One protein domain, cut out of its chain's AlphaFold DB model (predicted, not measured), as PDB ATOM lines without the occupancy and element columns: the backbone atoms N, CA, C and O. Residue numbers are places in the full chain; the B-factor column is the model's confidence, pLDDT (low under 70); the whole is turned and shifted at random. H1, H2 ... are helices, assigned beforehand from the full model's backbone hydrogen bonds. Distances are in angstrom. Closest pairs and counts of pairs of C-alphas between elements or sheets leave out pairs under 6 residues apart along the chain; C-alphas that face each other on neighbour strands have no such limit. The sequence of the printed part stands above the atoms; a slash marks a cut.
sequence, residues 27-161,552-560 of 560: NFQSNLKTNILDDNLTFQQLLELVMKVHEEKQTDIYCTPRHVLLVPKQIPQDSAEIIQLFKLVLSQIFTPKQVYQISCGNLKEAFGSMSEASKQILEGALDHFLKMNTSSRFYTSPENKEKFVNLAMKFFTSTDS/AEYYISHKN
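AT A GLANCE: This is residues 27 to 161 and 552 to 560 of the 560 residues of the protein "Ras-GAP domain-containing protein" of Trichomonas vaginalis (UniProt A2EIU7). The core is four helices: H6, with H2 and H7 running nearly along it, and H3 slanting past, touching these three. The small hairpin of H4 and H5 sits to one side, H1 meets one end of H6, and H8 crosses near H6. The printed part has 144 residues with eight named helices, H1 to H8 in chain order, and no named strand. It is all helix and compact, with a radius of gyration of the C-alphas of 15.3 A and spans of 40 by 36 by 25 A.

HOW THE PARTS SIT: Begin with H1, residues 27 to 35, and H6, residues 116 to 134, the hub: they only just touch, only at their ends, with 3 pairs of C-alphas within 8 A; the closest are Gln 29 and Ala 117, 7.0 A. H2, residues 43 to 57, touches H6 with residues 43 to 47 alone, closest C-alphas Phe 43 and Ile 121, 6.9 A, at a shallow tilt of 18 degrees, the same way. H3, residues 79 to 91, forms a hairpin with H2, closest C-alphas Val 53 and Ser 79, 5.8 A. H4, residues 96 to 104, and H5, residues 107 to 112, form another, closest C-alphas Gln 98 and Ala 110, 4.6 A. H7, residues 142 to 156, forms a hairpin with H6, a shallow tilt of 9 degrees, closest C-alphas Asn 133 and Lys 145, 6.4 A; it touches H3 too, closest C-alphas Ser 91 and Phe 156, 4.2 A. H8, residues 552 to 559, is close to H6 but not clearly touching, C-alphas Leu 126 and Tyr 555 being closest at 7.7 A. Every O i to N i+4 pair is within hydrogen-bond range in H1 to H6 and H8; in H7, 9 of 11 are.

IN THESE COORDINATES: Find C-alpha 27 at (-12.495, -0.209, -57.297), where H1 begins. H2 is 21.0 A long, H3 18.5 A and H7 22.9 A; H6 runs 26.8 A from C-alpha 116 at (-5.959, -4.363, -49.498). H8 ends at C-alpha 559, (-3.670, -8.118, -32.335).

THE WHOLE: The C-alphas farthest apart, Glu 56 and Cys 104, are 42.3 A apart. Residues 162 to 551 are not printed; C-alphas 161 and 552 are 21.0 A apart across the cut. The link from H2 to H3, residues 58 to 78, is long. The pLDDT is under 70 in residues 27 to 39, 58 to 60, 63 to 74, 157 to 161 and 559 to 560.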
ATOM      1  N   ASN A  27     -11.117  -0.706 -57.467       47.69
ATOM      2  CA  ASN A  27     -12.495  -0.209 -57.297       47.69
ATOM      3  C   ASN A  27     -12.783   0.581 -56.009       47.69
ATOM      4  O   ASN A  27     -13.652   1.444 -56.026       47.69
ATOM      5  N   PHE A  28     -12.108   0.317 -54.885       46.28
ATOM      6  CA  PHE A  28     -12.410   1.037 -53.635       46.28
ATOM      7  C   PHE A  28     -11.723   2.404 -53.580       46.28
ATOM      8  O   PHE A  28     -12.377   3.414 -53.332       46.28
ATOM      9  N   GLN A  29     -10.422   2.457 -53.888       48.53
ATOM     10  CA  GLN A  29      -9.718   3.731 -54.031       48.53
ATOM     11  C   GLN A  29     -10.235   4.529 -55.226       48.53
ATOM     12  O   GLN A  29     -10.348   5.744 -55.100       48.53
ATOM     13  N   SER A  30     -10.607   3.889 -56.347       47.34
ATOM     14  CA  SER A  30     -11.291   4.617 -57.415       47.34
ATOM     15  C   SER A  30     -12.648   5.117 -56.941       47.34
ATOM     16  O   SER A  30     -12.892   6.290 -57.128       47.34
ATOM     17  N   ASN A  31     -13.502   4.344 -56.260       50.97
ATOM     18  CA  ASN A  31     -14.796   4.852 -55.776       50.97
ATOM     19  C   ASN A  31     -14.651   5.997 -54.766       50.97
ATOM     20  O   ASN A  31     -15.388   6.979 -54.863       50.97
ATOM     21  N   LEU A  32     -13.685   5.911 -53.844       54.94
ATOM     22  CA  LEU A  32     -13.359   7.009 -52.935       54.94
ATOM     23  C   LEU A  32     -12.886   8.239 -53.720       54.94
ATOM     24  O   LEU A  32     -13.443   9.306 -53.514       54.94
ATOM     25  N   LYS A  33     -11.946   8.114 -54.662       51.84
ATOM     26  CA  LYS A  33     -11.447   9.244 -55.480       51.84
ATOM     27  C   LYS A  33     -12.463   9.781 -56.498       51.84
ATOM     28  O   LYS A  33     -12.504  10.962 -56.819       51.84
ATOM     29  N   THR A  34     -13.338   8.919 -57.003       47.84
ATOM     30  CA  THR A  34     -14.328   9.278 -58.025       47.84
ATOM     31  C   THR A  34     -15.475  10.069 -57.402       47.84
ATOM     32  O   THR A  34     -16.002  10.957 -58.069       47.84
ATOM     33  N   ASN A  35     -15.824   9.799 -56.136       48.00
ATOM     34  CA  ASN A  35     -17.051  10.318 -55.524       48.00
ATOM     35  C   ASN A  35     -16.865  11.076 -54.195       48.00
ATOM     36  O   ASN A  35     -17.790  11.775 -53.793       48.00
ATOM     37  N   ILE A  36     -15.737  10.929 -53.486       56.69
ATOM     38  CA  ILE A  36     -15.606  11.368 -52.080       56.69
ATOM     39  C   ILE A  36     -14.326  12.188 -51.834       56.69
ATOM     40  O   ILE A  36     -14.416  13.352 -51.454       56.69
ATOM     41  N   LEU A  37     -13.144  11.606 -52.043       57.59
ATOM     42  CA  LEU A  37     -11.840  12.236 -51.827       57.59
ATOM     43  C   LEU A  37     -11.393  13.020 -53.065       57.59
ATOM     44  O   LEU A  37     -11.627  12.591 -54.191       57.59
ATOM     45  N   ASP A  38     -10.708  14.141 -52.843       64.75
ATOM     46  CA  ASP A  38      -9.889  14.781 -53.878       64.75
ATOM     47  C   ASP A  38      -8.824  13.789 -54.382       64.75
ATOM     48  O   ASP A  38      -8.288  12.996 -53.599       64.75
ATOM     49  N   ASP A  39      -8.493  13.830 -55.676       63.91
ATOM     50  CA  ASP A  39      -7.538  12.901 -56.299       63.91
ATOM     51  C   ASP A  39      -6.147  12.915 -55.625       63.91
ATOM     52  O   ASP A  39      -5.415  11.916 -55.697       63.91
ATOM     53  N   ASN A  40      -5.816  14.008 -54.924       70.81
ATOM     54  CA  ASN A  40      -4.555  14.240 -54.222       70.81
ATOM     55  C   ASN A  40      -4.598  13.939 -52.714       70.81
ATOM     56  O   ASN A  40      -3.552  14.014 -52.068       70.81
ATOM     57  N   LEU A  41      -5.761  13.610 -52.134       76.75
ATOM     58  CA  LEU A  41      -5.894  13.316 -50.703       76.75
ATOM     59  C   LEU A  41      -5.884  11.802 -50.449       76.75
ATOM     60  O   LEU A  41      -6.845  11.085 -50.728       76.75
ATOM     61  N   THR A  42      -4.790  11.302 -49.882       83.38
ATOM     62  CA  THR A  42      -4.668   9.914 -49.412       83.38
ATOM     63  C   THR A  42      -5.297   9.729 -48.030       83.38
ATOM     64  O   THR A  42      -5.440  10.678 -47.257       83.38
ATOM     65  N   PHE A  43      -5.625   8.485 -47.668       84.56
ATOM     66  CA  PHE A  43      -6.124   8.187 -46.322       84.56
ATOM     67  C   PHE A  43      -5.101   8.511 -45.223       84.56
ATOM     68  O   PHE A  43      -5.478   9.000 -44.164       84.56
ATOM     69  N   GLN A  44      -3.808   8.308 -45.489       86.06
ATOM     70  CA  GLN A  44      -2.744   8.664 -44.551       86.06
ATOM     71  C   GLN A  44      -2.724  10.174 -44.269       86.06
ATOM     72  O   GLN A  44      -2.691  10.586 -43.113       86.06
ATOM     73  N   GLN A  45      -2.834  11.000 -45.312       88.00
ATOM     74  CA  GLN A  45      -2.949  12.453 -45.152       88.00
ATOM     75  C   GLN A  45      -4.236  12.842 -44.414       88.00
ATOM     76  O   GLN A  45      -4.223  13.756 -43.592       88.00
ATOM     77  N   LEU A  46      -5.348  12.136 -44.649       88.38
ATOM     78  CA  LEU A  46      -6.580  12.349 -43.886       88.38
ATOM     79  C   LEU A  46      -6.389  12.027 -42.393       88.38
ATOM     80  O   LEU A  46      -6.834  12.805 -41.551       88.38
ATOM     81  N   LEU A  47      -5.697  10.937 -42.045       89.56
ATOM     82  CA  LEU A  47      -5.352  10.611 -40.655       89.56
ATOM     83  C   LEU A  47      -4.466  11.688 -40.015       89.56
ATOM     84  O   LEU A  47      -4.703  12.075 -38.871       89.56
ATOM     85  N   GLU A  48      -3.483  12.213 -40.746       89.69
ATOM     86  CA  GLU A  48      -2.627  13.310 -40.281       89.69
ATOM     87  C   GLU A  48      -3.430  14.588 -40.008       89.69
ATOM     88  O   GLU A  48      -3.254  15.224 -38.966       89.69
ATOM     89  N   LEU A  49      -4.375  14.933 -40.889       89.44
ATOM     90  CA  LEU A  49      -5.296  16.052 -40.678       89.44
ATOM     91  C   LEU A  49      -6.177  15.833 -39.441       89.44
ATOM     92  O   LEU A  49      -6.328  16.736 -38.619       89.44
ATOM     93  N   VAL A  50      -6.726  14.628 -39.265       89.69
ATOM     94  CA  VAL A  50      -7.532  14.257 -38.090       89.69
ATOM     95  C   VAL A  50      -6.716  14.348 -36.795       89.69
ATOM     96  O   VAL A  50      -7.226  14.822 -35.775       89.69
ATOM     97  N   MET A  51      -5.455  13.919 -36.818       88.38
ATOM     98  CA  MET A  51      -4.526  14.032 -35.692       88.38
ATOM     99  C   MET A  51      -4.232  15.491 -35.344       88.38
ATOM    100  O   MET A  51      -4.357  15.876 -34.181       88.38
ATOM    101  N   LYS A  52      -3.922  16.319 -36.346       88.94
ATOM    102  CA  LYS A  52      -3.690  17.757 -36.165       88.94
ATOM    103  C   LYS A  52      -4.904  18.446 -35.541       88.94
ATOM    104  O   LYS A  52      -4.761  19.234 -34.610       88.94
ATOM    105  N   VAL A  53      -6.108  18.077 -35.979       87.38
ATOM    106  CA  VAL A  53      -7.363  18.559 -35.390       87.38
ATOM    107  C   VAL A  53      -7.461  18.212 -33.896       87.38
ATOM    108  O   VAL A  53      -7.839  19.080 -33.107       87.38
ATOM    109  N   HIS A  54      -7.086  16.995 -33.484       85.50
ATOM    110  CA  HIS A  54      -7.045  16.619 -32.060       85.50
ATOM    111  C   HIS A  54      -6.038  17.459 -31.267       85.50
ATOM    112  O   HIS A  54      -6.365  17.948 -30.184       85.50
ATOM    113  N   GLU A  55      -4.835  17.657 -31.807       85.06
ATOM    114  CA  GLU A  55      -3.761  18.410 -31.154       85.06
ATOM    115  C   GLU A  55      -4.097  19.897 -30.973       85.06
ATOM    116  O   GLU A  55      -3.854  20.450 -29.900       85.06
ATOM    117  N   GLU A  56      -4.695  20.531 -31.985       84.12
ATOM    118  CA  GLU A  56      -5.049  21.955 -31.964       84.12
ATOM    119  C   GLU A  56      -6.236  22.262 -31.053       84.12
ATOM    120  O   GLU A  56      -6.263  23.290 -30.377       84.12
ATOM    121  N   LYS A  57      -7.256  21.398 -31.062       76.62
ATOM    122  CA  LYS A  57      -8.517  21.681 -30.373       76.62
ATOM    123  C   LYS A  57      -8.550  21.162 -28.939       76.62
ATOM    124  O   LYS A  57      -9.425  21.618 -28.211       76.62
ATOM    125  N   GLN A  58      -7.686  20.210 -28.557       65.38
ATOM    126  CA  GLN A  58      -7.619  19.580 -27.220       65.38
ATOM    127  C   GLN A  58      -8.994  19.244 -26.601       65.38
ATOM    128  O   GLN A  58      -9.197  19.346 -25.395       65.38
ATOM    129  N   THR A  59      -9.970  18.882 -27.434       64.44
ATOM    130  CA  THR A  59     -11.375  18.678 -27.049       64.44
ATOM    131  C   THR A  59     -11.873  17.328 -27.549       64.44
ATOM    132  O   THR A  59     -11.250  16.707 -28.412       64.44
ATOM    133  N   ASP A  60     -13.019  16.876 -27.025       68.19
ATOM    134  CA  ASP A  60     -13.684  15.625 -27.409       68.19
ATOM    135  C   ASP A  60     -14.368  15.757 -28.788       68.19
ATOM    136  O   ASP A  60     -15.593  15.727 -28.937       68.19
ATOM    137  N   ILE A  61     -13.557  15.966 -29.826       76.31
ATOM    138  CA  ILE A  61     -13.995  16.338 -31.178       76.31
ATOM    139  C   ILE A  61     -14.913  15.282 -31.788       76.31
ATOM    140  O   ILE A  61     -15.872  15.632 -32.477       76.31
ATOM    141  N   TYR A  62     -14.654  14.005 -31.515       77.50
ATOM    142  CA  TYR A  62     -15.515  12.922 -31.972       77.50
ATOM    143  C   TYR A  62     -16.866  12.908 -31.253       77.50
ATOM    144  O   TYR A  62     -17.890  12.664 -31.890       77.50
ATOM    145  N   CYS A  63     -16.888  13.235 -29.962       69.12
ATOM    146  CA  CYS A  63     -18.090  13.213 -29.130       69.12
ATOM    147  C   CYS A  63     -19.037  14.394 -29.391       69.12
ATOM    148  O   CYS A  63     -20.159  14.397 -28.891       69.12
ATOM    149  N   THR A  64     -18.609  15.393 -30.169       67.00
ATOM    150  CA  THR A  64     -19.432  16.561 -30.504       67.00
ATOM    151  C   THR A  64     -20.213  16.303 -31.800       67.00
ATOM    152  O   THR A  64     -19.586  16.147 -32.853       67.00
ATOM    153  N   PRO A  65     -21.561  16.280 -31.783       60.25
ATOM    154  CA  PRO A  65     -22.359  16.194 -33.004       60.25
ATOM    155  C   PRO A  65     -22.109  17.413 -33.895       60.25
ATOM    156  O   PRO A  65     -22.077  18.543 -33.407       60.25
ATOM    157  N   ARG A  66     -21.930  17.201 -35.200       62.88
ATOM    158  CA  ARG A  66     -21.736  18.281 -36.176       62.88
ATOM    159  C   ARG A  66     -22.540  17.976 -37.429       62.88
ATOM    160  O   ARG A  66     -22.430  16.880 -37.970       62.88
ATOM    161  N   HIS A  67     -23.326  18.945 -37.882       55.09
ATOM    162  CA  HIS A  67     -23.949  18.905 -39.199       55.09
ATOM    163  C   HIS A  67     -23.024  19.623 -40.168       55.09
ATOM    164  O   HIS A  67     -22.807  20.825 -40.035       55.09
ATOM    165  N   VAL A  68     -22.439  18.871 -41.095       63.50
ATOM    166  CA  VAL A  68     -21.476  19.395 -42.063       63.50
ATOM    167  C   VAL A  68     -21.834  18.851 -43.432       63.50
ATOM    168  O   VAL A  68     -22.017  17.644 -43.591       63.50
ATOM    169  N   LEU A  69     -21.944  19.746 -44.408       57.78
ATOM    170  CA  LEU A  69     -22.162  19.379 -45.796       57.78
ATOM    171  C   LEU A  69     -20.796  19.203 -46.458       57.78
ATOM    172  O   LEU A  69     -20.060  20.169 -46.623       57.78
ATOM    173  N   LEU A  70     -20.445  17.964 -46.805       59.88
ATOM    174  CA  LEU A  70     -19.225  17.698 -47.561       59.88
ATOM    175  C   LEU A  70     -19.470  18.015 -49.035       59.88
ATOM    176  O   LEU A  70     -20.403  17.483 -49.638       59.88
ATOM    177  N   VAL A  71     -18.614  18.850 -49.618       59.75
ATOM    178  CA  VAL A  71     -18.581  19.056 -51.066       59.75
ATOM    179  C   VAL A  71     -17.699  17.958 -51.676       59.75
ATOM    180  O   VAL A  71     -16.523  17.862 -51.312       59.75
ATOM    181  N   PRO A  72     -18.227  17.105 -52.575       58.62
ATOM    182  CA  PRO A  72     -17.446  16.035 -53.191       58.62
ATOM    183  C   PRO A  72     -16.169  16.561 -53.851       58.62
ATOM    184  O   PRO A  72     -16.207  17.583 -54.536       58.62
ATOM    185  N   LYS A  73     -15.053  15.836 -53.682       64.75
ATOM    186  CA  LYS A  73     -13.730  16.167 -54.248       64.75
ATOM    187  C   LYS A  73     -13.120  17.490 -53.781       64.75
ATOM    188  O   LYS A  73     -12.124  17.922 -54.346       64.75
ATOM    189  N   GLN A  74     -13.677  18.136 -52.762       66.19
ATOM    190  CA  GLN A  74     -13.051  19.299 -52.152       66.19
ATOM    191  C   GLN A  74     -12.239  18.862 -50.932       66.19
ATOM    192  O   GLN A  74     -12.699  18.066 -50.113       66.19
ATOM    193  N   ILE A  75     -11.023  19.395 -50.798       72.38
ATOM    194  CA  ILE A  75     -10.230  19.203 -49.582       72.38
ATOM    195  C   ILE A  75     -10.974  19.889 -48.424       72.38
ATOM    196  O   ILE A  75     -11.286  21.081 -48.547       72.38
ATOM    197  N   PRO A  76     -11.251  19.176 -47.316       77.56
ATOM    198  CA  PRO A  76     -11.957  19.747 -46.177       77.56
ATOM    199  C   PRO A  76     -11.149  20.902 -45.572       77.56
ATOM    200  O   PRO A  76      -9.940  20.785 -45.360       77.56
ATOM    201  N   GLN A  77     -11.814  22.026 -45.323       79.94
ATOM    202  CA  GLN A  77     -11.207  23.292 -44.907       79.94
ATOM    203  C   GLN A  77     -11.152  23.448 -43.388       79.94
ATOM    204  O   GLN A  77     -10.280  24.144 -42.869       79.94
ATOM    205  N   ASP A  78     -12.070  22.805 -42.664       82.94
ATOM    206  CA  ASP A  78     -12.173  22.941 -41.216       82.94
ATOM    207  C   ASP A  78     -12.200  21.602 -40.464       82.94
ATOM    208  O   ASP A  78     -12.333  20.509 -41.020       82.94
ATOM    209  N   SER A  79     -12.064  21.690 -39.138       84.50
ATOM    210  CA  SER A  79     -12.041  20.520 -38.261       84.50
ATOM    211  C   SER A  79     -13.326  19.685 -38.316       84.50
ATOM    212  O   SER A  79     -13.299  18.516 -37.944       84.50
ATOM    213  N   ALA A  80     -14.473  20.271 -38.664       78.31
ATOM    214  CA  ALA A  80     -15.748  19.568 -38.729       78.31
ATOM    215  C   ALA A  80     -15.861  18.764 -40.030       78.31
ATOM    216  O   ALA A  80     -16.215  17.586 -39.982       78.31
ATOM    217  N   GLU A  81     -15.478  19.366 -41.154       74.69
ATOM    218  CA  GLU A  81     -15.394  18.722 -42.465       74.69
ATOM    219  C   GLU A  81     -14.392  17.567 -42.465       74.69
ATOM    220  O   GLU A  81     -14.727  16.472 -42.913       74.69
ATOM    221  N   ILE A  82     -13.201  17.755 -41.881       83.94
ATOM    222  CA  ILE A  82     -12.172  16.703 -41.785       83.94
ATOM    223  C   ILE A  82     -12.725  15.463 -41.067       83.94
ATOM    224  O   ILE A  82     -12.576  14.332 -41.531       83.94
ATOM    225  N   ILE A  83     -13.394  15.672 -39.932       83.56
ATOM    226  CA  ILE A  83     -13.930  14.583 -39.109       83.56
ATOM    227  C   ILE A  83     -15.119  13.917 -39.800       83.56
ATOM    228  O   ILE A  83     -15.240  12.694 -39.752       83.56
ATOM    229  N   GLN A  84     -15.981  14.687 -40.466       76.81
ATOM    230  CA  GLN A  84     -17.103  14.132 -41.215       76.81
ATOM    231  C   GLN A  84     -16.629  13.321 -42.429       76.81
ATOM    232  O   GLN A  84     -17.168  12.246 -42.683       76.81
ATOM    233  N   LEU A  85     -15.592  13.780 -43.137       79.00
ATOM    234  CA  LEU A  85     -14.974  13.039 -44.235       79.00
ATOM    235  C   LEU A  85     -14.362  11.730 -43.737       79.00
ATOM    236  O   LEU A  85     -14.583  10.683 -44.338       79.00
ATOM    237  N   PHE A  86     -13.658  11.765 -42.604       85.44
ATOM    238  CA  PHE A  86     -13.132  10.561 -41.966       85.44
ATOM    239  C   PHE A  86     -14.243   9.551 -41.649       85.44
ATOM    240  O   PHE A  86     -14.147   8.402 -42.070       85.44
ATOM    241  N   LYS A  87     -15.342   9.982 -41.011       80.62
ATOM    242  CA  LYS A  87     -16.519   9.126 -40.762       80.62
ATOM    243  C   LYS A  87     -17.079   8.526 -42.052       80.62
ATOM    244  O   LYS A  87     -17.358   7.333 -42.098       80.62
ATOM    245  N   LEU A  88     -17.219   9.338 -43.101       75.88
ATOM    246  CA  LEU A  88     -17.739   8.888 -44.390       75.88
ATOM    247  C   LEU A  88     -16.847   7.801 -45.006       75.88
ATOM    248  O   LEU A  88     -17.366   6.773 -45.435       75.88
ATOM    249  N   VAL A  89     -15.521   7.977 -44.996       80.69
ATOM    250  CA  VAL A  89     -14.585   6.950 -45.485       80.69
ATOM    251  C   VAL A  89     -14.713   5.657 -44.679       80.69
ATOM    252  O   VAL A  89     -14.810   4.580 -45.270       80.69
ATOM    253  N   LEU A  90     -14.755   5.745 -43.343       85.00
ATOM    254  CA  LEU A  90     -14.857   4.561 -42.488       85.00
ATOM    255  C   LEU A  90     -16.175   3.801 -42.686       85.00
ATOM    256  O   LEU A  90     -16.173   2.569 -42.701       85.00
ATOM    257  N   SER A  91     -17.278   4.514 -42.930       77.06
ATOM    258  CA  SER A  91     -18.604   3.916 -43.135       77.06
ATOM    259  C   SER A  91     -18.702   3.037 -44.388       77.06
ATOM    260  O   SER A  91     -19.627   2.238 -44.515       77.06
ATOM    261  N   GLN A  92     -17.733   3.161 -45.301       76.12
ATOM    262  CA  GLN A  92     -17.673   2.442 -46.574       76.12
ATOM    263  C   GLN A  92     -16.668   1.278 -46.562       76.12
ATOM    264  O   GLN A  92     -16.517   0.593 -47.573       76.12
ATOM    265  N   ILE A  93     -15.963   1.034 -45.448       83.94
ATOM    266  CA  ILE A  93     -14.923  -0.011 -45.365       83.94
ATOM    267  C   ILE A  93     -15.484  -1.397 -45.670       83.94
ATOM    268  O   ILE A  93     -14.839  -2.180 -46.373       83.94
ATOM    269  N   PHE A  94     -16.677  -1.694 -45.154       80.31
ATOM    270  CA  PHE A  94     -17.365  -2.946 -45.426       80.31
ATOM    271  C   PHE A  94     -18.409  -2.757 -46.520       80.31
ATOM    272  O   PHE A  94     -19.327  -1.949 -46.412       80.31
ATOM    273  N   THR A  95     -18.320  -3.587 -47.551       76.25
ATOM    274  CA  THR A  95     -19.392  -3.732 -48.536       76.25
ATOM    275  C   THR A  95     -20.629  -4.378 -47.894       76.25
ATOM    276  O   THR A  95     -20.498  -5.150 -46.936       76.25
ATOM    277  N   PRO A  96     -21.839  -4.191 -48.453       71.44
ATOM    278  CA  PRO A  96     -23.040  -4.839 -47.922       71.44
ATOM    279  C   PRO A  96     -22.934  -6.366 -47.878       71.44
ATOM    280  O   PRO A  96     -23.428  -7.000 -46.948       71.44
ATOM    281  N   LYS A  97     -22.247  -6.966 -48.861       75.81
ATOM    282  CA  LYS A  97     -21.975  -8.407 -48.890       75.81
ATOM    283  C   LYS A  97     -21.111  -8.842 -47.705       75.81
ATOM    284  O   LYS A  97     -21.410  -9.857 -47.086       75.81
ATOM    285  N   GLN A  98     -20.079  -8.071 -47.366       80.81
ATOM    286  CA  GLN A  98     -19.226  -8.360 -46.212       80.81
ATOM    287  C   GLN A  98     -19.993  -8.214 -44.904       80.81
ATOM    288  O   GLN A  98     -19.896  -9.091 -44.053       80.81
ATOM    289  N   VAL A  99     -20.820  -7.174 -44.763       80.19
ATOM    290  CA  VAL A  99     -21.688  -7.023 -43.583       80.19
ATOM    291  C   VAL A  99     -22.674  -8.187 -43.474       80.19
ATOM    292  O   VAL A  99     -22.868  -8.732 -42.387       80.19
ATOM    293  N   TYR A 100     -23.242  -8.647 -44.593       79.00
ATOM    294  CA  TYR A 100     -24.064  -9.855 -44.616       79.00
ATOM    295  C   TYR A 100     -23.276 -11.091 -44.151       79.00
ATOM    296  O   TYR A 100     -23.736 -11.805 -43.257       79.00
ATOM    297  N   GLN A 101     -22.068 -11.314 -44.673       83.44
ATOM    298  CA  GLN A 101     -21.201 -12.423 -44.259       83.44
ATOM    299  C   GLN A 101     -20.841 -12.351 -42.767       83.44
ATOM    300  O   GLN A 101     -20.940 -13.362 -42.073       83.44
ATOM    301  N   ILE A 102     -20.514 -11.166 -42.239       86.25
ATOM    302  CA  ILE A 102     -20.261 -10.936 -40.806       86.25
ATOM    303  C   ILE A 102     -21.509 -11.268 -39.975       86.25
ATOM    304  O   ILE A 102     -21.420 -11.977 -38.966       86.25
ATOM    305  N   SER A 103     -22.688 -10.829 -40.427       83.94
ATOM    306  CA  SER A 103     -23.957 -11.126 -39.752       83.94
ATOM    307  C   SER A 103     -24.242 -12.632 -39.697       83.94
ATOM    308  O   SER A 103     -24.710 -13.132 -38.679       83.94
ATOM    309  N   CYS A 104     -23.856 -13.378 -40.737       86.00
ATOM    310  CA  CYS A 104     -23.965 -14.837 -40.777       86.00
ATOM    311  C   CYS A 104     -22.826 -15.551 -40.030       86.00
ATOM    312  O   CYS A 104     -22.896 -16.756 -39.825       86.00
ATOM    313  N   GLY A 105     -21.794 -14.826 -39.581       85.69
ATOM    314  CA  GLY A 105     -20.637 -15.372 -38.866       85.69
ATOM    315  C   GLY A 105     -19.497 -15.870 -39.753       85.69
ATOM    316  O   GLY A 105     -18.531 -16.413 -39.209       85.69
ATOM    317  N   ASN A 106     -19.565 -15.633 -41.066       87.25
ATOM    318  CA  ASN A 106     -18.572 -16.014 -42.075       87.25
ATOM    319  C   ASN A 106     -17.419 -14.996 -42.136       87.25
ATOM    320  O   ASN A 106     -17.122 -14.417 -43.180       87.25
ATOM    321  N   LEU A 107     -16.764 -14.765 -40.994       87.75
ATOM    322  CA  LEU A 107     -15.723 -13.739 -40.842       87.75
ATOM    323  C   LEU A 107     -14.533 -13.960 -41.789       87.75
ATOM    324  O   LEU A 107     -14.040 -13.005 -42.382       87.75
ATOM    325  N   LYS A 108     -14.118 -15.221 -41.988       87.56
ATOM    326  CA  LYS A 108     -13.029 -15.582 -42.914       87.56
ATOM    327  C   LYS A 108     -13.329 -15.120 -44.345       87.56
ATOM    328  O   LYS A 108     -12.461 -14.550 -44.994       87.56
ATOM    329  N   GLU A 109     -14.553 -15.326 -44.826       86.94
ATOM    330  CA  GLU A 109     -14.955 -14.889 -46.169       86.94
ATOM    331  C   GLU A 109     -15.116 -13.369 -46.255       86.94
ATOM    332  O   GLU A 109     -14.707 -12.753 -47.242       86.94
ATOM    333  N   ALA A 110     -15.694 -12.757 -45.216       87.06
ATOM    334  CA  ALA A 110     -15.879 -11.314 -45.156       87.06
ATOM    335  C   ALA A 110     -14.530 -10.589 -45.237       87.06
ATOM    336  O   ALA A 110     -14.319  -9.780 -46.137       87.06
ATOM    337  N   PHE A 111     -13.584 -10.936 -44.362       89.69
ATOM    338  CA  PHE A 111     -12.260 -10.312 -44.331       89.69
ATOM    339  C   PHE A 111     -11.367 -10.769 -45.490       89.69
ATOM    340  O   PHE A 111     -10.598  -9.975 -46.029       89.69
ATOM    341  N   GLY A 112     -11.505 -12.021 -45.938       87.19
ATOM    342  CA  GLY A 112     -10.789 -12.545 -47.102       87.19
ATOM    343  C   GLY A 112     -11.171 -11.848 -48.410       87.19
ATOM    344  O   GLY A 112     -10.338 -11.728 -49.303       87.19
ATOM    345  N   SER A 113     -12.403 -11.338 -48.512       85.12
ATOM    346  CA  SER A 113     -12.873 -10.565 -49.668       85.12
ATOM    347  C   SER A 113     -12.615  -9.056 -49.563       85.12
ATOM    348  O   SER A 113     -12.953  -8.321 -50.494       85.12
ATOM    349  N   MET A 114     -12.046  -8.563 -48.454       87.19
ATOM    350  CA  MET A 114     -11.681  -7.150 -48.320       87.19
ATOM    351  C   MET A 114     -10.527  -6.791 -49.250       87.19
ATOM    352  O   MET A 114      -9.542  -7.522 -49.353       87.19
ATOM    353  N   SER A 115     -10.641  -5.626 -49.892       84.38
ATOM    354  CA  SER A 115      -9.536  -5.065 -50.666       84.38
ATOM    355  C   SER A 115      -8.375  -4.700 -49.742       84.38
ATOM    356  O   SER A 115      -8.591  -4.334 -48.585       84.38
ATOM    357  N   GLU A 116      -7.150  -4.748 -50.262       83.94
ATOM    358  CA  GLU A 116      -5.959  -4.363 -49.498       83.94
ATOM    359  C   GLU A 116      -6.057  -2.921 -48.979       83.94
ATOM    360  O   GLU A 116      -5.760  -2.647 -47.821       83.94
ATOM    361  N   ALA A 117      -6.603  -2.010 -49.791       81.12
ATOM    362  CA  ALA A 117      -6.861  -0.637 -49.371       81.12
ATOM    363  C   ALA A 117      -7.854  -0.555 -48.198       81.12
ATOM    364  O   ALA A 117      -7.633   0.209 -47.264       81.12
ATOM    365  N   SER A 118      -8.936  -1.342 -48.215       84.75
ATOM    366  CA  SER A 118      -9.909  -1.379 -47.113       84.75
ATOM    367  C   SER A 118      -9.278  -1.893 -45.816       84.75
ATOM    368  O   SER A 118      -9.594  -1.370 -44.752       84.75
ATOM    369  N   LYS A 119      -8.375  -2.881 -45.898       87.44
ATOM    370  CA  LYS A 119      -7.630  -3.398 -44.739       87.44
ATOM    371  C   LYS A 119      -6.683  -2.348 -44.168       87.44
ATOM    372  O   LYS A 119      -6.765  -2.057 -42.984       87.44
ATOM    373  N   GLN A 120      -5.887  -1.699 -45.020       86.31
ATOM    374  CA  GLN A 120      -4.986  -0.613 -44.612       86.31
ATOM    375  C   GLN A 120      -5.739   0.545 -43.946       86.31
ATOM    376  O   GLN A 120      -5.290   1.093 -42.943       86.31
ATOM    377  N   ILE A 121      -6.907   0.909 -44.484       88.50
ATOM    378  CA  ILE A 121      -7.761   1.951 -43.905       88.50
ATOM    379  C   ILE A 121      -8.298   1.511 -42.537       88.50
ATOM    380  O   ILE A 121      -8.243   2.289 -41.586       88.50
ATOM    381  N   LEU A 122      -8.792   0.274 -42.423       89.31
ATOM    382  CA  LEU A 122      -9.285  -0.283 -41.164       89.31
ATOM    383  C   LEU A 122      -8.183  -0.322 -40.095       89.31
ATOM    384  O   LEU A 122      -8.404   0.137 -38.978       89.31
ATOM    385  N   GLU A 123      -6.995  -0.811 -40.439       89.38
ATOM    386  CA  GLU A 123      -5.838  -0.890 -39.541       89.38
ATOM    387  C   GLU A 123      -5.364   0.494 -39.101       89.38
ATOM    388  O   GLU A 123      -5.249   0.749 -37.902       89.38
ATOM    389  N   GLY A 124      -5.187   1.425 -40.045       88.69
ATOM    390  CA  GLY A 124      -4.796   2.799 -39.734       88.69
ATOM    391  C   GLY A 124      -5.818   3.515 -38.844       88.69
ATOM    392  O   GLY A 124      -5.441   4.235 -37.919       88.69
ATOM    393  N   ALA A 125      -7.117   3.283 -39.066       90.75
ATOM    394  CA  ALA A 125      -8.174   3.815 -38.210       90.75
ATOM    395  C   ALA A 125      -8.142   3.205 -36.800       90.75
ATOM    396  O   ALA A 125      -8.246   3.935 -35.814       90.75
ATOM    397  N   LEU A 126      -7.978   1.883 -36.688       89.19
ATOM    398  CA  LEU A 126      -7.893   1.183 -35.405       89.19
ATOM    399  C   LEU A 126      -6.674   1.624 -34.590       89.19
ATOM    400  O   LEU A 126      -6.797   1.868 -33.389       89.19
ATOM    401  N   ASP A 127      -5.515   1.779 -35.228       87.50
ATOM    402  CA  ASP A 127      -4.303   2.275 -34.577       87.50
ATOM    403  C   ASP A 127      -4.454   3.728 -34.126       87.50
ATOM    404  O   ASP A 127      -4.068   4.076 -33.005       87.50
ATOM    405  N   HIS A 128      -5.086   4.567 -34.952       89.69
ATOM    406  CA  HIS A 128      -5.444   5.929 -34.568       89.69
ATOM    407  C   HIS A 128      -6.349   5.944 -33.333       89.69
ATOM    408  O   HIS A 128      -6.041   6.619 -32.348       89.69
ATOM    409  N   PHE A 129      -7.428   5.158 -33.324       89.38
ATOM    410  CA  PHE A 129      -8.334   5.103 -32.179       89.38
ATOM    411  C   PHE A 129      -7.660   4.565 -30.916       89.38
ATOM    412  O   PHE A 129      -7.867   5.112 -29.832       89.38
ATOM    413  N   LEU A 130      -6.802   3.552 -31.043       84.94
ATOM    414  CA  LEU A 130      -6.027   3.020 -29.926       84.94
ATOM    415  C   LEU A 130      -5.082   4.079 -29.342       84.94
ATOM    416  O   LEU A 130      -5.001   4.235 -28.120       84.94
ATOM    417  N   LYS A 131      -4.406   4.848 -30.202       86.38
ATOM    418  CA  LYS A 131      -3.557   5.972 -29.789       86.38
ATOM    419  C   LYS A 131      -4.371   7.046 -29.066       86.38
ATOM    420  O   LYS A 131      -3.910   7.574 -28.058       86.38
ATOM    421  N   MET A 132      -5.583   7.347 -29.537       86.00
ATOM    422  CA  MET A 132      -6.466   8.313 -28.873       86.00
ATOM    423  C   MET A 132      -6.928   7.814 -27.499       86.00
ATOM    424  O   MET A 132      -6.870   8.574 -26.540       86.00
ATOM    425  N   ASN A 133      -7.312   6.538 -27.381       82.38
ATOM    426  CA  ASN A 133      -7.804   5.952 -26.127       82.38
ATOM    427  C   ASN A 133      -6.725   5.831 -25.031       82.38
ATOM    428  O   ASN A 133      -6.998   5.942 -23.829       82.38
ATOM    429  N   THR A 134      -5.485   5.549 -25.445       82.88
ATOM    430  CA  THR A 134      -4.340   5.342 -24.540       82.88
ATOM    431  C   THR A 134      -3.599   6.637 -24.206       82.88
ATOM    432  O   THR A 134      -2.872   6.684 -23.214       82.88
ATOM    433  N   SER A 135      -3.804   7.701 -24.988       81.62
ATOM    434  CA  SER A 135      -3.217   9.014 -24.734       81.62
ATOM    435  C   SER A 135      -3.650   9.571 -23.377       81.62
ATOM    436  O   SER A 135      -4.829   9.587 -23.034       81.62
ATOM    437  N   SER A 136      -2.697  10.118 -22.622       78.00
ATOM    438  CA  SER A 136      -2.982  10.896 -21.410       78.00
ATOM    439  C   SER A 136      -3.508  12.305 -21.711       78.00
ATOM    440  O   SER A 136      -3.849  13.036 -20.785       78.00
ATOM    441  N   ARG A 137      -3.558  12.700 -22.991       79.94
ATOM    442  CA  ARG A 137      -3.969  14.040 -23.437       79.94
ATOM    443  C   ARG A 137      -5.417  14.117 -23.915       79.94
ATOM    444  O   ARG A 137      -5.995  15.194 -23.862       79.94
ATOM    445  N   PHE A 138      -5.987  13.017 -24.405       79.38
ATOM    446  CA  PHE A 138      -7.306  12.999 -25.048       79.38
ATOM    447  C   PHE A 138      -8.238  12.053 -24.297       79.38
ATOM    448  O   PHE A 138      -7.781  11.019 -23.817       79.38
ATOM    449  N   TYR A 139      -9.525  12.405 -24.197       79.19
ATOM    450  CA  TYR A 139     -10.550  11.568 -23.561       79.19
ATOM    451  C   TYR A 139     -10.106  11.073 -22.170       79.19
ATOM    452  O   TYR A 139     -10.060   9.883 -21.901       79.19
ATOM    453  N   THR A 140      -9.663  11.972 -21.288       78.88
ATOM    454  CA  THR A 140      -8.941  11.582 -20.061       78.88
ATOM    455  C   THR A 140      -9.841  11.033 -18.954       78.88
ATOM    456  O   THR A 140      -9.373  10.245 -18.131       78.88
ATOM    457  N   SER A 141     -11.124  11.410 -18.930       81.75
ATOM    458  CA  SER A 141     -12.090  10.878 -17.966       81.75
ATOM    459  C   SER A 141     -12.595   9.490 -18.392       81.75
ATOM    460  O   SER A 141     -12.766   9.251 -19.591       81.75
ATOM    461  N   PRO A 142     -12.888   8.575 -17.446       75.69
ATOM    462  CA  PRO A 142     -13.472   7.267 -17.761       75.69
ATOM    463  C   PRO A 142     -14.738   7.364 -18.624       75.69
ATOM    464  O   PRO A 142     -14.868   6.645 -19.610       75.69
ATOM    465  N   GLU A 143     -15.613   8.325 -18.317       78.50
ATOM    466  CA  GLU A 143     -16.846   8.585 -19.069       78.50
ATOM    467  C   GLU A 143     -16.567   9.018 -20.520       78.50
ATOM    468  O   GLU A 143     -17.234   8.566 -21.451       78.50
ATOM    469  N   ASN A 144     -15.557   9.868 -20.748       77.50
ATOM    470  CA  ASN A 144     -15.198  10.294 -22.101       77.50
ATOM    471  C   ASN A 144     -14.521   9.176 -22.896       77.50
ATOM    472  O   ASN A 144     -14.747   9.100 -24.103       77.50
ATOM    473  N   LYS A 145     -13.741   8.296 -22.253       76.81
ATOM    474  CA  LYS A 145     -13.183   7.100 -22.910       76.81
ATOM    475  C   LYS A 145     -14.279   6.157 -23.370       76.81
ATOM    476  O   LYS A 145     -14.269   5.730 -24.519       76.81
ATOM    477  N   GLU A 146     -15.243   5.885 -22.500       73.50
ATOM    478  CA  GLU A 146     -16.399   5.051 -22.822       73.50
ATOM    479  C   GLU A 146     -17.213   5.649 -23.981       73.50
ATOM    480  O   GLU A 146     -17.501   4.966 -24.968       73.50
ATOM    481  N   LYS A 147     -17.519   6.952 -23.924       77.38
ATOM    482  CA  LYS A 147     -18.188   7.670 -25.022       77.38
ATOM    483  C   LYS A 147     -17.390   7.611 -26.326       77.38
ATOM    484  O   LYS A 147     -17.978   7.395 -27.386       77.38
ATOM    485  N   PHE A 148     -16.071   7.786 -26.258       82.88
ATOM    486  CA  PHE A 148     -15.183   7.742 -27.415       82.88
ATOM    487  C   PHE A 148     -15.169   6.361 -28.079       82.88
ATOM    488  O   PHE A 148     -15.391   6.279 -29.285       82.88
ATOM    489  N   VAL A 149     -14.966   5.287 -27.310       77.19
ATOM    490  CA  VAL A 149     -14.947   3.907 -27.829       77.19
ATOM    491  C   VAL A 149     -16.268   3.581 -28.525       77.19
ATOM    492  O   VAL A 149     -16.267   3.160 -29.683       77.19
ATOM    493  N   ASN A 150     -17.390   3.880 -27.867       72.88
ATOM    494  CA  ASN A 150     -18.728   3.669 -28.422       72.88
ATOM    495  C   ASN A 150     -18.958   4.413 -29.743       72.88
ATOM    496  O   ASN A 150     -19.684   3.949 -30.623       72.88
ATOM    497  N   LEU A 151     -18.377   5.602 -29.885       78.31
ATOM    498  CA  LEU A 151     -18.579   6.446 -31.052       78.31
ATOM    499  C   LEU A 151     -17.614   6.102 -32.196       78.31
ATOM    500  O   LEU A 151     -18.035   6.112 -33.351       78.31
ATOM    501  N   ALA A 152     -16.373   5.716 -31.893       81.25
ATOM    502  CA  ALA A 152     -15.407   5.233 -32.880       81.25
ATOM    503  C   ALA A 152     -15.931   3.994 -33.625       81.25
ATOM    504  O   ALA A 152     -15.844   3.913 -34.850       81.25
ATOM    505  N   MET A 153     -16.568   3.064 -32.909       75.12
ATOM    506  CA  MET A 153     -17.149   1.853 -33.502       75.12
ATOM    507  C   MET A 153     -18.353   2.137 -34.409       75.12
ATOM    508  O   MET A 153     -18.596   1.391 -35.361       75.12
ATOM    509  N   LYS A 154     -19.074   3.237 -34.163       75.56
ATOM    510  CA  LYS A 154     -20.169   3.720 -35.018       75.56
ATOM    511  C   LYS A 154     -19.681   4.399 -36.298       75.56
ATOM    512  O   LYS A 154     -20.493   4.740 -37.145       75.56
ATOM    513  N   PHE A 155     -18.380   4.631 -36.485       79.31
ATOM    514  CA  PHE A 155     -17.902   5.235 -37.737       79.31
ATOM    515  C   PHE A 155     -17.854   4.239 -38.891       79.31
ATOM    516  O   PHE A 155     -17.851   4.649 -40.042       79.31
ATOM    517  N   PHE A 156     -17.855   2.941 -38.593       78.75
ATOM    518  CA  PHE A 156     -17.816   1.874 -39.592       78.75
ATOM    519  C   PHE A 156     -19.205   1.467 -40.095       78.75
ATOM    520  O   PHE A 156     -19.334   0.517 -40.864       78.75
ATOM    521  N   THR A 157     -20.251   2.157 -39.644       68.19
ATOM    522  CA  THR A 157     -21.637   1.849 -39.982       68.19
ATOM    523  C   THR A 157     -22.095   2.747 -41.128       68.19
ATOM    524  O   THR A 157     -21.973   3.971 -41.041       68.19
ATOM    525  N   SER A 158     -22.602   2.152 -42.213       58.97
ATOM    526  CA  SER A 158     -23.169   2.907 -43.340       58.97
ATOM    527  C   SER A 158     -24.354   3.746 -42.863       58.97
ATOM    528  O   SER A 158     -25.273   3.216 -42.248       58.97
ATOM    529  N   THR A 159     -24.348   5.042 -43.176       44.59
ATOM    530  CA  THR A 159     -25.507   5.925 -42.936       44.59
ATOM    531  C   THR A 159     -26.640   5.675 -43.932       44.59
ATOM    532  O   THR A 159     -27.793   5.977 -43.634       44.59
ATOM    533  N   ASP A 160     -26.328   5.051 -45.070       40.28
ATOM    534  CA  ASP A 160     -27.309   4.609 -46.048       40.28
ATOM    535  C   ASP A 160     -27.701   3.161 -45.743       40.28
ATOM    536  O   ASP A 160     -26.919   2.220 -45.920       40.28
ATOM    537  N   SER A 161     -28.927   2.985 -45.259       35.53
ATOM    538  CA  SER A 161     -29.597   1.695 -45.130       35.53
ATOM    539  C   SER A 161     -29.608   0.990 -46.492       35.53
ATOM    540  O   SER A 161     -30.336   1.390 -47.404       35.53
ATOM    541  N   ALA A 552     -14.674  -5.262 -34.229       82.19
ATOM    542  CA  ALA A 552     -14.220  -5.857 -32.975       82.19
ATOM    543  C   ALA A 552     -13.576  -7.235 -33.204       82.19
ATOM    544  O   ALA A 552     -12.483  -7.500 -32.706       82.19
ATOM    545  N   GLU A 553     -14.209  -8.089 -34.011       84.81
ATOM    546  CA  GLU A 553     -13.666  -9.400 -34.374       84.81
ATOM    547  C   GLU A 553     -12.358  -9.272 -35.173       84.81
ATOM    548  O   GLU A 553     -11.417 -10.014 -34.900       84.81
ATOM    549  N   TYR A 554     -12.257  -8.310 -36.103       84.62
ATOM    550  CA  TYR A 554     -11.016  -8.043 -36.841       84.62
ATOM    551  C   TYR A 554      -9.880  -7.644 -35.895       84.62
ATOM    552  O   TYR A 554      -8.775  -8.175 -35.996       84.62
ATOM    553  N   TYR A 555     -10.149  -6.739 -34.952       81.56
ATOM    554  CA  TYR A 555      -9.162  -6.301 -33.969       81.56
ATOM    555  C   TYR A 555      -8.677  -7.467 -33.095       81.56
ATOM    556  O   TYR A 555      -7.471  -7.666 -32.946       81.56
ATOM    557  N   ILE A 556      -9.605  -8.280 -32.576       79.81
ATOM    558  CA  ILE A 556      -9.286  -9.439 -31.728       79.81
ATOM    559  C   ILE A 556      -8.436 -10.471 -32.480       79.81
ATOM    560  O   ILE A 556      -7.556 -11.072 -31.867       79.81
ATOM    561  N   SER A 557      -8.683 -10.689 -33.778       79.06
ATOM    562  CA  SER A 557      -7.992 -11.722 -34.560       79.06
ATOM    563  C   SER A 557      -6.623 -11.319 -35.114       79.06
ATOM    564  O   SER A 557      -5.917 -12.195 -35.597       79.06
ATOM    565  N   HIS A 558      -6.275 -10.026 -35.119       72.56
ATOM    566  CA  HIS A 558      -5.013  -9.524 -35.696       72.56
ATOM    567  C   HIS A 558      -4.061  -8.902 -34.662       72.56
ATOM    568  O   HIS A 558      -2.910  -8.626 -34.996       72.56
ATOM    569  N   LYS A 559      -4.514  -8.652 -33.425       63.38
ATOM    570  CA  LYS A 559      -3.670  -8.118 -32.335       63.38
ATOM    571  C   LYS A 559      -3.310  -9.142 -31.253       63.38
ATOM    572  O   LYS A 559      -2.437  -8.841 -30.440       63.38
ATOM    573  N   ASN A 560      -3.949 -10.312 -31.255       45.19
ATOM    574  CA  ASN A 560      -3.519 -11.499 -30.505       45.19
ATOM    575  C   ASN A 560      -2.871 -12.483 -31.473       45.19
ATOM    576  O   ASN A 560      -1.930 -13.182 -31.040       45.19
TER     577      ASN A 560